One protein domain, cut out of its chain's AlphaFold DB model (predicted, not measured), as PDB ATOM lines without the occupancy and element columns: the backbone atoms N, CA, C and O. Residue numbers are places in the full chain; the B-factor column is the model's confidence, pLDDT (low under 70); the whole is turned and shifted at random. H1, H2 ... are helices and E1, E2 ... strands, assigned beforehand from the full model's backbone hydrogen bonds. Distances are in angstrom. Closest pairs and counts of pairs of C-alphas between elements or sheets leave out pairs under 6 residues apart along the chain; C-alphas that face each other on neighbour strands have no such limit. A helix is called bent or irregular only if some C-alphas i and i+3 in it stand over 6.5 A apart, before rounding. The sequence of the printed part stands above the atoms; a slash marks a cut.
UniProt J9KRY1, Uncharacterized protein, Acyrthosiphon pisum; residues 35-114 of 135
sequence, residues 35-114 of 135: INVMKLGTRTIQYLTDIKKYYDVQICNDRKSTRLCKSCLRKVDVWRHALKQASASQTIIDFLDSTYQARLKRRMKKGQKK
ATOM      1  N   ILE A  35     156.555 236.684 190.303       93.38
ATOM      2  CA  ILE A  35     156.956 235.932 189.120       93.38
ATOM      3  C   ILE A  35     155.943 234.810 188.933       93.38
ATOM      4  O   ILE A  35     155.635 234.080 189.874       93.38
ATOM      5  N   ASN A  36     155.416 234.672 187.719       92.75
ATOM      6  CA  ASN A  36     154.540 233.558 187.384       92.75
ATOM      7  C   ASN A  36     155.385 232.307 187.114       92.75
ATOM      8  O   ASN A  36     156.104 232.254 186.117       92.75
ATOM      9  N   VAL A  37     155.279 231.310 187.995       92.00
ATOM     10  CA  VAL A  37     156.086 230.083 187.912       92.00
ATOM     11  C   VAL A  37     155.710 229.250 186.686       92.00
ATOM     12  O   VAL A  37     156.580 228.621 186.095       92.00
ATOM     13  N   MET A  38     154.457 229.334 186.229       90.19
ATOM     14  CA  MET A  38     153.970 228.630 185.034       90.19
ATOM     15  C   MET A  38     154.556 229.179 183.724       90.19
ATOM     16  O   MET A  38     154.384 228.572 182.673       90.19
ATOM     17  N   LYS A  39     155.217 230.343 183.767       90.81
ATOM     18  CA  LYS A  39     155.803 231.015 182.597       90.81
ATOM     19  C   LYS A  39     157.335 230.967 182.582       90.81
ATOM     20  O   LYS A  39     157.957 231.719 181.842       90.81
ATOM     21  N   LEU A  40     157.957 230.092 183.375       87.94
ATOM     22  CA  LEU A  40     159.421 229.952 183.448       87.94
ATOM     23  C   LEU A  40     160.016 229.065 182.334       87.94
ATOM     24  O   LEU A  40     161.178 228.662 182.413       87.94
ATOM     25  N   GLY A  41     159.231 228.743 181.301       89.88
ATOM     26  CA  GLY A  41     159.659 227.920 180.170       89.88
ATOM     27  C   GLY A  41     160.032 226.501 180.602       89.88
ATOM     28  O   GLY A  41     159.323 225.877 181.394       89.88
ATOM     29  N   THR A  42     161.175 226.004 180.126       90.31
ATOM     30  CA  THR A  42     161.674 224.640 180.397       90.31
ATOM     31  C   THR A  42     161.930 224.360 181.878       90.31
ATOM     32  O   THR A  42     161.845 223.217 182.319       90.31
ATOM     33  N   ARG A  43     162.187 225.397 182.685       88.94
ATOM     34  CA  ARG A  43     162.442 225.255 184.128       88.94
ATOM     35  C   ARG A  43     161.171 225.128 184.966       88.94
ATOM     36  O   ARG A  43     161.268 224.869 186.162       88.94
ATOM     37  N   THR A  44     159.994 225.300 184.364       91.94
ATOM     38  CA  THR A  44     158.704 225.289 185.072       91.94
ATOM     39  C   THR A  44     158.511 223.999 185.866       91.94
ATOM     40  O   THR A  44     158.306 224.055 187.074       91.94
ATOM     41  N   ILE A  45     158.662 222.833 185.227       92.62
ATOM     42  CA  ILE A  45     158.451 221.522 185.868       92.62
ATOM     43  C   ILE A  45     159.398 221.327 187.059       92.62
ATOM     44  O   ILE A  45     158.988 220.863 188.128       92.62
ATOM     45  N   GLN A  46     160.658 221.735 186.896       93.12
ATOM     46  CA  GLN A  46     161.662 221.647 187.950       93.12
ATOM     47  C   GLN A  46     161.281 222.524 189.148       93.12
ATOM     48  O   GLN A  46     161.254 222.041 190.276       93.12
ATOM     49  N   TYR A  47     160.904 223.785 188.915       93.12
ATOM     50  CA  TYR A  47     160.461 224.666 189.995       93.12
ATOM     51  C   TYR A  47     159.177 224.195 190.669       93.12
ATOM     52  O   TYR A  47     159.090 224.289 191.886       93.12
ATOM     53  N   LEU A  48     158.198 223.670 189.927       94.00
ATOM     54  CA  LEU A  48     156.979 223.113 190.521       94.00
ATOM     55  C   LEU A  48     157.304 221.952 191.467       94.00
ATOM     56  O   LEU A  48     156.781 221.895 192.580       94.00
ATOM     57  N   THR A  49     158.210 221.067 191.050       94.50
ATOM     58  CA  THR A  49     158.673 219.942 191.872       94.50
ATOM     59  C   THR A  49     159.407 220.427 193.118       94.50
ATOM     60  O   THR A  49     159.144 219.951 194.219       94.50
ATOM     61  N   ASP A  50     160.302 221.398 192.962       95.25
ATOM     62  CA  ASP A  50     161.115 221.905 194.066       95.25
ATOM     63  C   ASP A  50     160.301 222.730 195.062       95.25
ATOM     64  O   ASP A  50     160.499 222.605 196.265       95.25
ATOM     65  N   ILE A  51     159.338 223.523 194.588       95.19
ATOM     66  CA  ILE A  51     158.405 224.250 195.456       95.19
ATOM     67  C   ILE A  51     157.552 223.265 196.254       95.19
ATOM     68  O   ILE A  51     157.402 223.451 197.462       95.19
ATOM     69  N   LYS A  52     157.052 222.200 195.610       95.69
ATOM     70  CA  LYS A  52     156.329 221.133 196.305       95.69
ATOM     71  C   LYS A  52     157.211 220.478 197.367       95.69
ATOM     72  O   LYS A  52     156.762 220.289 198.479       95.69
ATOM     73  N   LYS A  53     158.473 220.173 197.070       96.25
ATOM     74  CA  LYS A  53     159.376 219.544 198.049       96.25
ATOM     75  C   LYS A  53     159.777 220.468 199.201       96.25
ATOM     76  O   LYS A  53     159.907 219.999 200.322       96.25
ATOM     77  N   TYR A  54     160.021 221.749 198.928       96.94
ATOM     78  CA  TYR A  54     160.569 222.675 199.922       96.94
ATOM     79  C   TYR A  54     159.500 223.324 200.806       96.94
ATOM     80  O   TYR A  54     159.719 223.492 202.001       96.94
ATOM     81  N   TYR A  55     158.357 223.706 200.231       95.88
ATOM     82  CA  TYR A  55     157.274 224.374 200.963       95.88
ATOM     83  C   TYR A  55     156.058 223.481 201.214       95.88
ATOM     84  O   TYR A  55     155.129 223.935 201.871       95.88
ATOM     85  N   ASP A  56     156.022 222.272 200.649       95.31
ATOM     86  CA  ASP A  56     154.833 221.408 200.629       95.31
ATOM     87  C   ASP A  56     153.594 222.091 200.025       95.31
ATOM     88  O   ASP A  56     152.448 221.896 200.421       95.31
ATOM     89  N   VAL A  57     153.832 222.944 199.023       92.31
ATOM     90  CA  VAL A  57     152.773 223.669 198.318       92.31
ATOM     91  C   VAL A  57     152.712 223.222 196.872       92.31
ATOM     92  O   VAL A  57     153.671 223.350 196.110       92.31
ATOM     93  N   GLN A  58     151.530 222.775 196.461       90.44
ATOM     94  CA  GLN A  58     151.245 222.498 195.064       90.44
ATOM     95  C   GLN A  58     150.792 223.773 194.341       90.44
ATOM     96  O   GLN A  58     149.887 224.485 194.790       90.44
ATOM     97  N   ILE A  59     151.432 224.054 193.206       89.69
ATOM     98  CA  ILE A  59     151.040 225.126 192.291       89.69
ATOM     99  C   ILE A  59     150.392 224.484 191.070       89.69
ATOM    100  O   ILE A  59     151.065 223.870 190.247       89.69
ATOM    101  N   CYS A  60     149.078 224.652 190.976       84.75
ATOM    102  CA  CYS A  60     148.240 224.208 189.870       84.75
ATOM    103  C   CYS A  60     147.430 225.394 189.341       84.75
ATOM    104  O   CYS A  60     147.323 226.431 190.004       84.75
ATOM    105  N   ASN A  61     146.879 225.256 188.134       76.25
ATOM    106  CA  ASN A  61     146.121 226.309 187.459       76.25
ATOM    107  C   ASN A  61     144.676 226.410 188.002       76.25
ATOM    108  O   ASN A  61     143.709 226.333 187.252       76.25
ATOM    109  N   ASP A  62     144.552 226.563 189.321       78.75
ATOM    110  CA  ASP A  62     143.281 226.580 190.052       78.75
ATOM    111  C   ASP A  62     142.816 228.023 190.338       78.75
ATOM    112  O   ASP A  62     143.392 229.009 189.874       78.75
ATOM    113  N   ARG A  63     141.808 228.191 191.209       83.75
ATOM    114  CA  ARG A  63     141.374 229.504 191.743       83.75
ATOM    115  C   ARG A  63     142.415 230.192 192.653       83.75
ATOM    116  O   ARG A  63     142.110 231.196 193.291       83.75
ATOM    117  N   LYS A  64     143.635 229.658 192.738       87.38
ATOM    118  CA  LYS A  64     144.721 230.085 193.631       87.38
ATOM    119  C   LYS A  64     145.825 230.795 192.838       87.38
ATOM    120  O   LYS A  64     145.915 230.671 191.621       87.38
ATOM    121  N   SER A  65     146.692 231.536 193.529       90.88
ATOM    122  CA  SER A  65     147.849 232.165 192.880       90.88
ATOM    123  C   SER A  65     148.837 231.134 192.326       90.88
ATOM    124  O   SER A  65     149.260 230.221 193.034       90.88
ATOM    125  N   THR A  66     149.285 231.356 191.092       92.75
ATOM    126  CA  THR A  66     150.407 230.646 190.453       92.75
ATOM    127  C   THR A  66     151.720 231.433 190.520       92.75
ATOM    128  O   THR A  66     152.715 231.089 189.872       92.75
ATOM    129  N   ARG A  67     151.735 232.529 191.290       93.75
ATOM    130  CA  ARG A  67     152.853 233.469 191.373       93.75
ATOM    131  C   ARG A  67     153.614 233.329 192.681       93.75
ATOM    132  O   ARG A  67     153.017 233.163 193.742       93.75
ATOM    133  N   LEU A  68     154.932 233.479 192.616       95.00
ATOM    134  CA  LEU A  68     155.811 233.573 193.783       95.00
ATOM    135  C   LEU A  68     156.548 234.907 193.778       95.00
ATOM    136  O   LEU A  68     156.937 235.402 192.725       95.00
ATOM    137  N   CYS A  69     156.788 235.480 194.955       95.25
ATOM    138  CA  CYS A  69     157.697 236.615 195.062       95.25
ATOM    139  C   CYS A  69     159.153 236.157 194.860       95.25
ATOM    140  O   CYS A  69     159.512 235.012 195.158       95.25
ATOM    141  N   LYS A  70     160.017 237.076 194.410       94.62
ATOM    142  CA  LYS A  70     161.459 236.813 194.222       94.62
ATOM    143  C   LYS A  70     162.143 236.202 195.453       94.62
ATOM    144  O   LYS A  70     163.030 235.372 195.295       94.62
ATOM    145  N   SER A  71     161.740 236.593 196.665       96.06
ATOM    146  CA  SER A  71     162.337 236.074 197.905       96.06
ATOM    147  C   SER A  71     162.018 234.591 198.117       96.06
ATOM    148  O   SER A  71     162.925 233.790 198.329       96.06
ATOM    149  N   CYS A  72     160.746 234.200 197.975       95.88
ATOM    150  CA  CYS A  72     160.341 232.800 198.093       95.88
ATOM    151  C   CYS A  72     161.010 231.920 197.037       95.88
ATOM    152  O   CYS A  72     161.430 230.814 197.371       95.88
ATOM    153  N   LEU A  73     161.150 232.421 195.806       94.75
ATOM    154  CA  LEU A  73     161.842 231.704 194.734       94.75
ATOM    155  C   LEU A  73     163.338 231.529 195.043       94.75
ATOM    156  O   LEU A  73     163.861 230.425 194.942       94.75
ATOM    157  N   ARG A  74     164.007 232.585 195.524       95.50
ATOM    158  CA  ARG A  74     165.430 232.533 195.893       95.50
ATOM    159  C   ARG A  74     165.711 231.524 197.008       95.50
ATOM    160  O   ARG A  74     166.739 230.858 196.967       95.50
ATOM    161  N   LYS A  75     164.812 231.386 197.988       97.06
ATOM    162  CA  LYS A  75     164.942 230.360 199.039       97.06
ATOM    163  C   LYS A  75     164.950 228.942 198.456       97.06
ATOM    164  O   LYS A  75     165.763 228.130 198.883       97.06
ATOM    165  N   VAL A  76     164.116 228.676 197.445       95.94
ATOM    166  CA  VAL A  76     164.112 227.388 196.726       95.94
ATOM    167  C   VAL A  76     165.442 227.159 196.012       95.94
ATOM    168  O   VAL A  76     165.987 226.063 196.079       95.94
ATOM    169  N   ASP A  77     166.007 228.184 195.371       95.00
ATOM    170  CA  ASP A  77     167.307 228.056 194.700       95.00
ATOM    171  C   ASP A  77     168.453 227.775 195.678       95.00
ATOM    172  O   ASP A  77     169.280 226.900 195.420       95.00
ATOM    173  N   VAL A  78     168.481 228.483 196.812       97.31
ATOM    174  CA  VAL A  78     169.469 228.255 197.880       97.31
ATOM    175  C   VAL A  78     169.352 226.830 198.415       97.31
ATOM    176  O   VAL A  78     170.352 226.119 198.499       97.31
ATOM    177  N   TRP A  79     168.132 226.381 198.707       97.31
ATOM    178  CA  TRP A  79     167.873 225.013 199.146       97.31
ATOM    179  C   TRP A  79     168.314 223.973 198.106       97.31
ATOM    180  O   TRP A  79     169.000 223.011 198.446       97.31
ATOM    181  N   ARG A  80     168.008 224.192 196.821       95.44
ATOM    182  CA  ARG A  80     168.435 223.308 195.725       95.44
ATOM    183  C   ARG A  80     169.958 223.208 195.652       95.44
ATOM    184  O   ARG A  80     170.493 222.128 195.401       95.44
ATOM    185  N   HIS A  81     170.665 224.320 195.846       96.38
ATOM    186  CA  HIS A  81     172.124 224.318 195.874       96.38
ATOM    187  C   HIS A  81     172.665 223.524 197.069       96.38
ATOM    188  O   HIS A  81     173.530 222.669 196.879       96.38
ATOM    189  N   ALA A  82     172.103 223.731 198.263       96.50
ATOM    190  CA  ALA A  82     172.478 222.990 199.465       96.50
ATOM    191  C   ALA A  82     172.252 221.476 199.310       96.50
ATOM    192  O   ALA A  82     173.128 220.690 199.657       96.50
ATOM    193  N   LEU A  83     171.135 221.053 198.708       96.19
ATOM    194  CA  LEU A  83     170.883 219.636 198.420       96.19
ATOM    195  C   LEU A  83     171.927 219.022 197.486       96.19
ATOM    196  O   LEU A  83     172.371 217.900 197.713       96.19
ATOM    197  N   LYS A  84     172.338 219.747 196.439       95.62
ATOM    198  CA  LYS A  84     173.388 219.270 195.527       95.62
ATOM    199  C   LYS A  84     174.720 219.097 196.250       95.62
ATOM    200  O   LYS A  84     175.388 218.090 196.042       95.62
ATOM    201  N   GLN A  85     175.083 220.055 197.103       97.06
ATOM    202  CA  GLN A  85     176.294 219.960 197.915       97.06
ATOM    203  C   GLN A  85     176.224 218.765 198.870       97.06
ATOM    204  O   GLN A  85     177.136 217.945 198.873       97.06
ATOM    205  N   ALA A  86     175.116 218.607 199.600       96.56
ATOM    206  CA  ALA A  86     174.914 217.485 200.511       96.56
ATOM    207  C   ALA A  86     175.005 216.130 199.789       96.56
ATOM    208  O   ALA A  86     175.684 215.223 200.262       96.56
ATOM    209  N   SER A  87     174.394 216.009 198.606       96.94
ATOM    210  CA  SER A  87     174.485 214.797 197.787       96.94
ATOM    211  C   SER A  87     175.920 214.496 197.344       96.94
ATOM    212  O   SER A  87     176.330 213.340 197.388       96.94
ATOM    213  N   ALA A  88     176.688 215.510 196.934       96.62
ATOM    214  CA  ALA A  88     178.085 215.329 196.543       96.62
ATOM    215  C   ALA A  88     178.955 214.907 197.738       96.62
ATOM    216  O   ALA A  88     179.768 213.990 197.621       96.62
ATOM    217  N   SER A  89     178.747 215.525 198.903       97.31
ATOM    218  CA  SER A  89     179.409 215.127 200.146       97.31
ATOM    219  C   SER A  89     179.075 213.686 200.530       97.31
ATOM    220  O   SER A  89     179.981 212.937 200.890       97.31
ATOM    221  N   GLN A  90     177.812 213.270 200.392       97.25
ATOM    222  CA  GLN A  90     177.401 211.897 200.682       97.25
ATOM    223  C   GLN A  90     178.122 210.890 199.779       97.25
ATOM    224  O   GLN A  90     178.654 209.905 200.274       97.25
ATOM    225  N   THR A  91     178.251 211.175 198.480       97.44
ATOM    226  CA  THR A  91     179.004 210.314 197.551       97.44
ATOM    227  C   THR A  91     180.466 210.129 197.975       97.44
ATOM    228  O   THR A  91     181.010 209.030 197.865       97.44
ATOM    229  N   ILE A  92     181.112 211.184 198.481       96.50
ATOM    230  CA  ILE A  92     182.490 211.096 198.989       96.50
ATOM    231  C   ILE A  92     182.545 210.216 200.245       96.50
ATOM    232  O   ILE A  92     183.436 209.374 200.360       96.50
ATOM    233  N   ILE A  93     181.593 210.383 201.166       96.88
ATOM    234  CA  ILE A  93     181.493 209.564 202.382       96.88
ATOM    235  C   ILE A  93     181.310 208.089 202.015       96.88
ATOM    236  O   ILE A  93     182.059 207.248 202.508       96.88
ATOM    237  N   ASP A  94     180.391 207.782 201.099       97.19
ATOM    238  CA  ASP A  94     180.107 206.413 200.660       97.19
ATOM    239  C   ASP A  94     181.341 205.758 200.017       97.19
ATOM    240  O   ASP A  94     181.653 204.587 200.260       97.19
ATOM    241  N   PHE A  95     182.102 206.524 199.228       96.81
ATOM    242  CA  PHE A  95     183.361 206.062 198.649       96.81
ATOM    243  C   PHE A  95     184.419 205.751 199.721       96.81
ATOM    244  O   PHE A  95     185.092 204.711 199.661       96.81
ATOM    245  N   LEU A  96     184.575 206.639 200.706       96.19
ATOM    246  CA  LEU A  96     185.534 206.457 201.796       96.19
ATOM    247  C   LEU A  96     185.155 205.268 202.681       96.19
ATOM    248  O   LEU A  96     186.032 204.462 203.004       96.19
ATOM    249  N   ASP A  97     183.874 205.113 203.013       96.69
ATOM    250  CA  ASP A  97     183.387 203.980 203.800       96.69
ATOM    251  C   ASP A  97     183.614 202.659 203.055       96.69
ATOM    252  O   ASP A  97     184.239 201.741 203.587       96.69
ATOM    253  N   SER A  98     183.261 202.584 201.768       96.38
ATOM    254  CA  SER A  98     183.523 201.401 200.937       96.38
ATOM    255  C   SER A  98     185.012 201.022 200.908       96.38
ATOM    256  O   SER A  98     185.393 199.857 201.104       96.38
ATOM    257  N   THR A  99     185.887 202.019 200.753       95.69
ATOM    258  CA  THR A  99     187.343 201.828 200.764       95.69
ATOM    259  C   THR A  99     187.837 201.324 202.123       95.69
ATOM    260  O   THR A  99     188.667 200.405 202.203       95.69
ATOM    261  N   TYR A 100     187.309 201.888 203.209       94.88
ATOM    262  CA  TYR A 100     187.629 201.494 204.574       94.88
ATOM    263  C   TYR A 100     187.188 200.052 204.867       94.88
ATOM    264  O   TYR A 100     188.002 199.230 205.308       94.88
ATOM    265  N   GLN A 101     185.951 199.695 204.516       93.75
ATOM    266  CA  GLN A 101     185.406 198.345 204.659       93.75
ATOM    267  C   GLN A 101     186.213 197.312 203.864       93.75
ATOM    268  O   GLN A 101     186.542 196.229 204.367       93.75
ATOM    269  N   ALA A 102     186.620 197.642 202.634       92.81
ATOM    270  CA  ALA A 102     187.482 196.778 201.830       92.81
ATOM    271  C   ALA A 102     188.843 196.535 202.507       92.81
ATOM    272  O   ALA A 102     189.354 195.405 202.519       92.81
ATOM    273  N   ARG A 103     189.429 197.572 203.120       93.00
ATOM    274  CA  ARG A 103     190.697 197.467 203.853       93.00
ATOM    275  C   ARG A 103     190.559 196.605 205.107       93.00
ATOM    276  O   ARG A 103     191.424 195.754 205.338       93.00
ATOM    277  N   LEU A 104     189.481 196.766 205.876       91.56
ATOM    278  CA  LEU A 104     189.188 195.925 207.041       91.56
ATOM    279  C   LEU A 104     189.073 194.448 206.649       91.56
ATOM    280  O   LEU A 104     189.794 193.609 207.198       91.56
ATOM    281  N   LYS A 105     188.280 194.130 205.619       91.69
ATOM    282  CA  LYS A 105     188.137 192.755 205.105       91.69
ATOM    283  C   LYS A 105     189.485 192.143 204.704       91.69
ATOM    284  O   LYS A 105     189.763 190.984 205.018       91.69
ATOM    285  N   ARG A 106     190.370 192.913 204.054       89.25
ATOM    286  CA  ARG A 106     191.729 192.456 203.697       89.25
ATOM    287  C   ARG A 106     192.593 192.160 204.930       89.25
ATOM    288  O   ARG A 106     193.352 191.189 204.904       89.25
ATOM    289  N   ARG A 107     192.496 192.954 206.003       84.62
ATOM    290  CA  ARG A 107     193.234 192.707 207.259       84.62
ATOM    291  C   ARG A 107     192.751 191.432 207.948       84.62
ATOM    292  O   ARG A 107     193.591 190.612 208.320       84.62
ATOM    293  N   MET A 108     191.437 191.218 208.016       81.50
ATOM    294  CA  MET A 108     190.846 190.007 208.604       81.50
ATOM    295  C   MET A 108     191.292 188.736 207.861       81.50
ATOM    296  O   MET A 108     191.781 187.792 208.484       81.50
ATOM    297  N   LYS A 109     191.261 188.744 206.518       77.12
ATOM    298  CA  LYS A 109     191.746 187.617 205.693       77.12
ATOM    299  C   LYS A 109     193.240 187.320 205.899       77.12
ATOM    300  O   LYS A 109     193.642 186.157 205.939       77.12
ATOM    301  N   LYS A 110     194.084 188.353 206.035       73.19
ATOM    302  CA  LYS A 110     195.524 188.180 206.318       73.19
ATOM    303  C   LYS A 110     195.773 187.598 207.713       73.19
ATOM    304  O   LYS A 110     196.689 186.792 207.862       73.19
ATOM    305  N   GLY A 111     194.973 187.983 208.709       65.88
ATOM    306  CA  GLY A 111     195.021 187.412 210.058       65.88
ATOM    307  C   GLY A 111     194.729 185.910 210.053       65.88
ATOM    308  O   GLY A 111     195.556 185.128 210.514       65.88
ATOM    309  N   GLN A 112     193.625 185.498 209.425       63.88
ATOM    310  CA  GLN A 112     193.226 184.087 209.333       63.88
ATOM    311  C   GLN A 112     194.261 183.216 208.601       63.88
ATOM    312  O   GLN A 112     194.624 182.148 209.094       63.88
ATOM    313  N   LYS A 113     194.833 183.697 207.484       61.78
ATOM    314  CA  LYS A 113     195.916 182.978 206.782       61.78
ATOM    315  C   LYS A 113     197.164 182.775 207.650       61.78
ATOM    316  O   LYS A 113     197.834 181.757 207.515       61.78
ATOM    317  N   LYS A 114     197.503 183.722 208.536       60.88
ATOM    318  CA  LYS A 114     198.651 183.581 209.453       60.88
ATOM    319  C   LYS A 114     198.397 182.549 210.556       60.88
ATOM    320  O   LYS A 114     199.344 181.867 210.941       60.88
TER     321      LYS A 114
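What this domain is: This is residues 35 to 114 of the 135 residues of an uncharacterized protein of Acyrthosiphon pisum (UniProt J9KRY1). The model is a small compact head with one long, single helix running out of it like a handle. The head holds the short helix H1, set crosswise to the first part of the long helix H2, with the loop of residues 56 to 66 and the short strand E1; residues 81 to 114 of H2 stick out alone and make most of the length. The printed part has 80 residues, with two named helices and one named strand in the order H1, E1, H2, and its class is mostly helix. The whole is extended, with a radius of gyration of the C-alphas of 22.3 A, and the C-alphas span 75 by 21 by 21 A, a rod.

Where its parts are: The printed part begins at Ile 35. Helix H1, residues 41 to 55, has its first C-alpha at (159.659, 227.920, 180.170) and is 21.2 A from first to last C-alpha. It is irregular: C-alphas 42 and 45 are 7.1 A apart. Strand E1, residues 67 to 69, is 6.9 A long from first to last C-alpha. Helix H2, residues 70 to 114, runs 66.7 A from C-alpha 70 at (161.459, 236.813, 194.222) to C-alpha 114 at (198.651, 183.581, 209.453), and it is not bent.

How they stand to each other: H1 and H2 touch, with 5 pairs of C-alphas within 8 A. Their closest C-alphas are those of Ile 51 and Val 76, 6.6 A apart. H1 touches H2 with residues 50 to 54 alone, and H2 touches H1 with residues 76 to 80 alone. Their lines are about perpendicular, at 73 degrees. H1 and E1 are apart. E1 and H2 meet only through their link. E1 pairs with no named strand, but residues 35 to 36 pair with residues 67 to 68 of E1, antiparallel. In H2 every O i to N i+4 pair is within hydrogen-bond range; in H1 9 of 11 are.

The domain as a whole: The C-alphas of Arg 63 and Lys 114 are the two farthest apart, at 75.5 A. Residues 81 to 114, which belong to H2, stand free; the body without them has 46 residues and spans 28 by 21 by 17 A, with a radius of gyration of 9.7 A. The link from H1 to E1 is long, with 11 residues, and the link from E1 to H2 is tight, with 0 residues between them. The printed part has no cut. The mean pLDDT of the printed part is 91.3, and residues 111 to 114 are under 70.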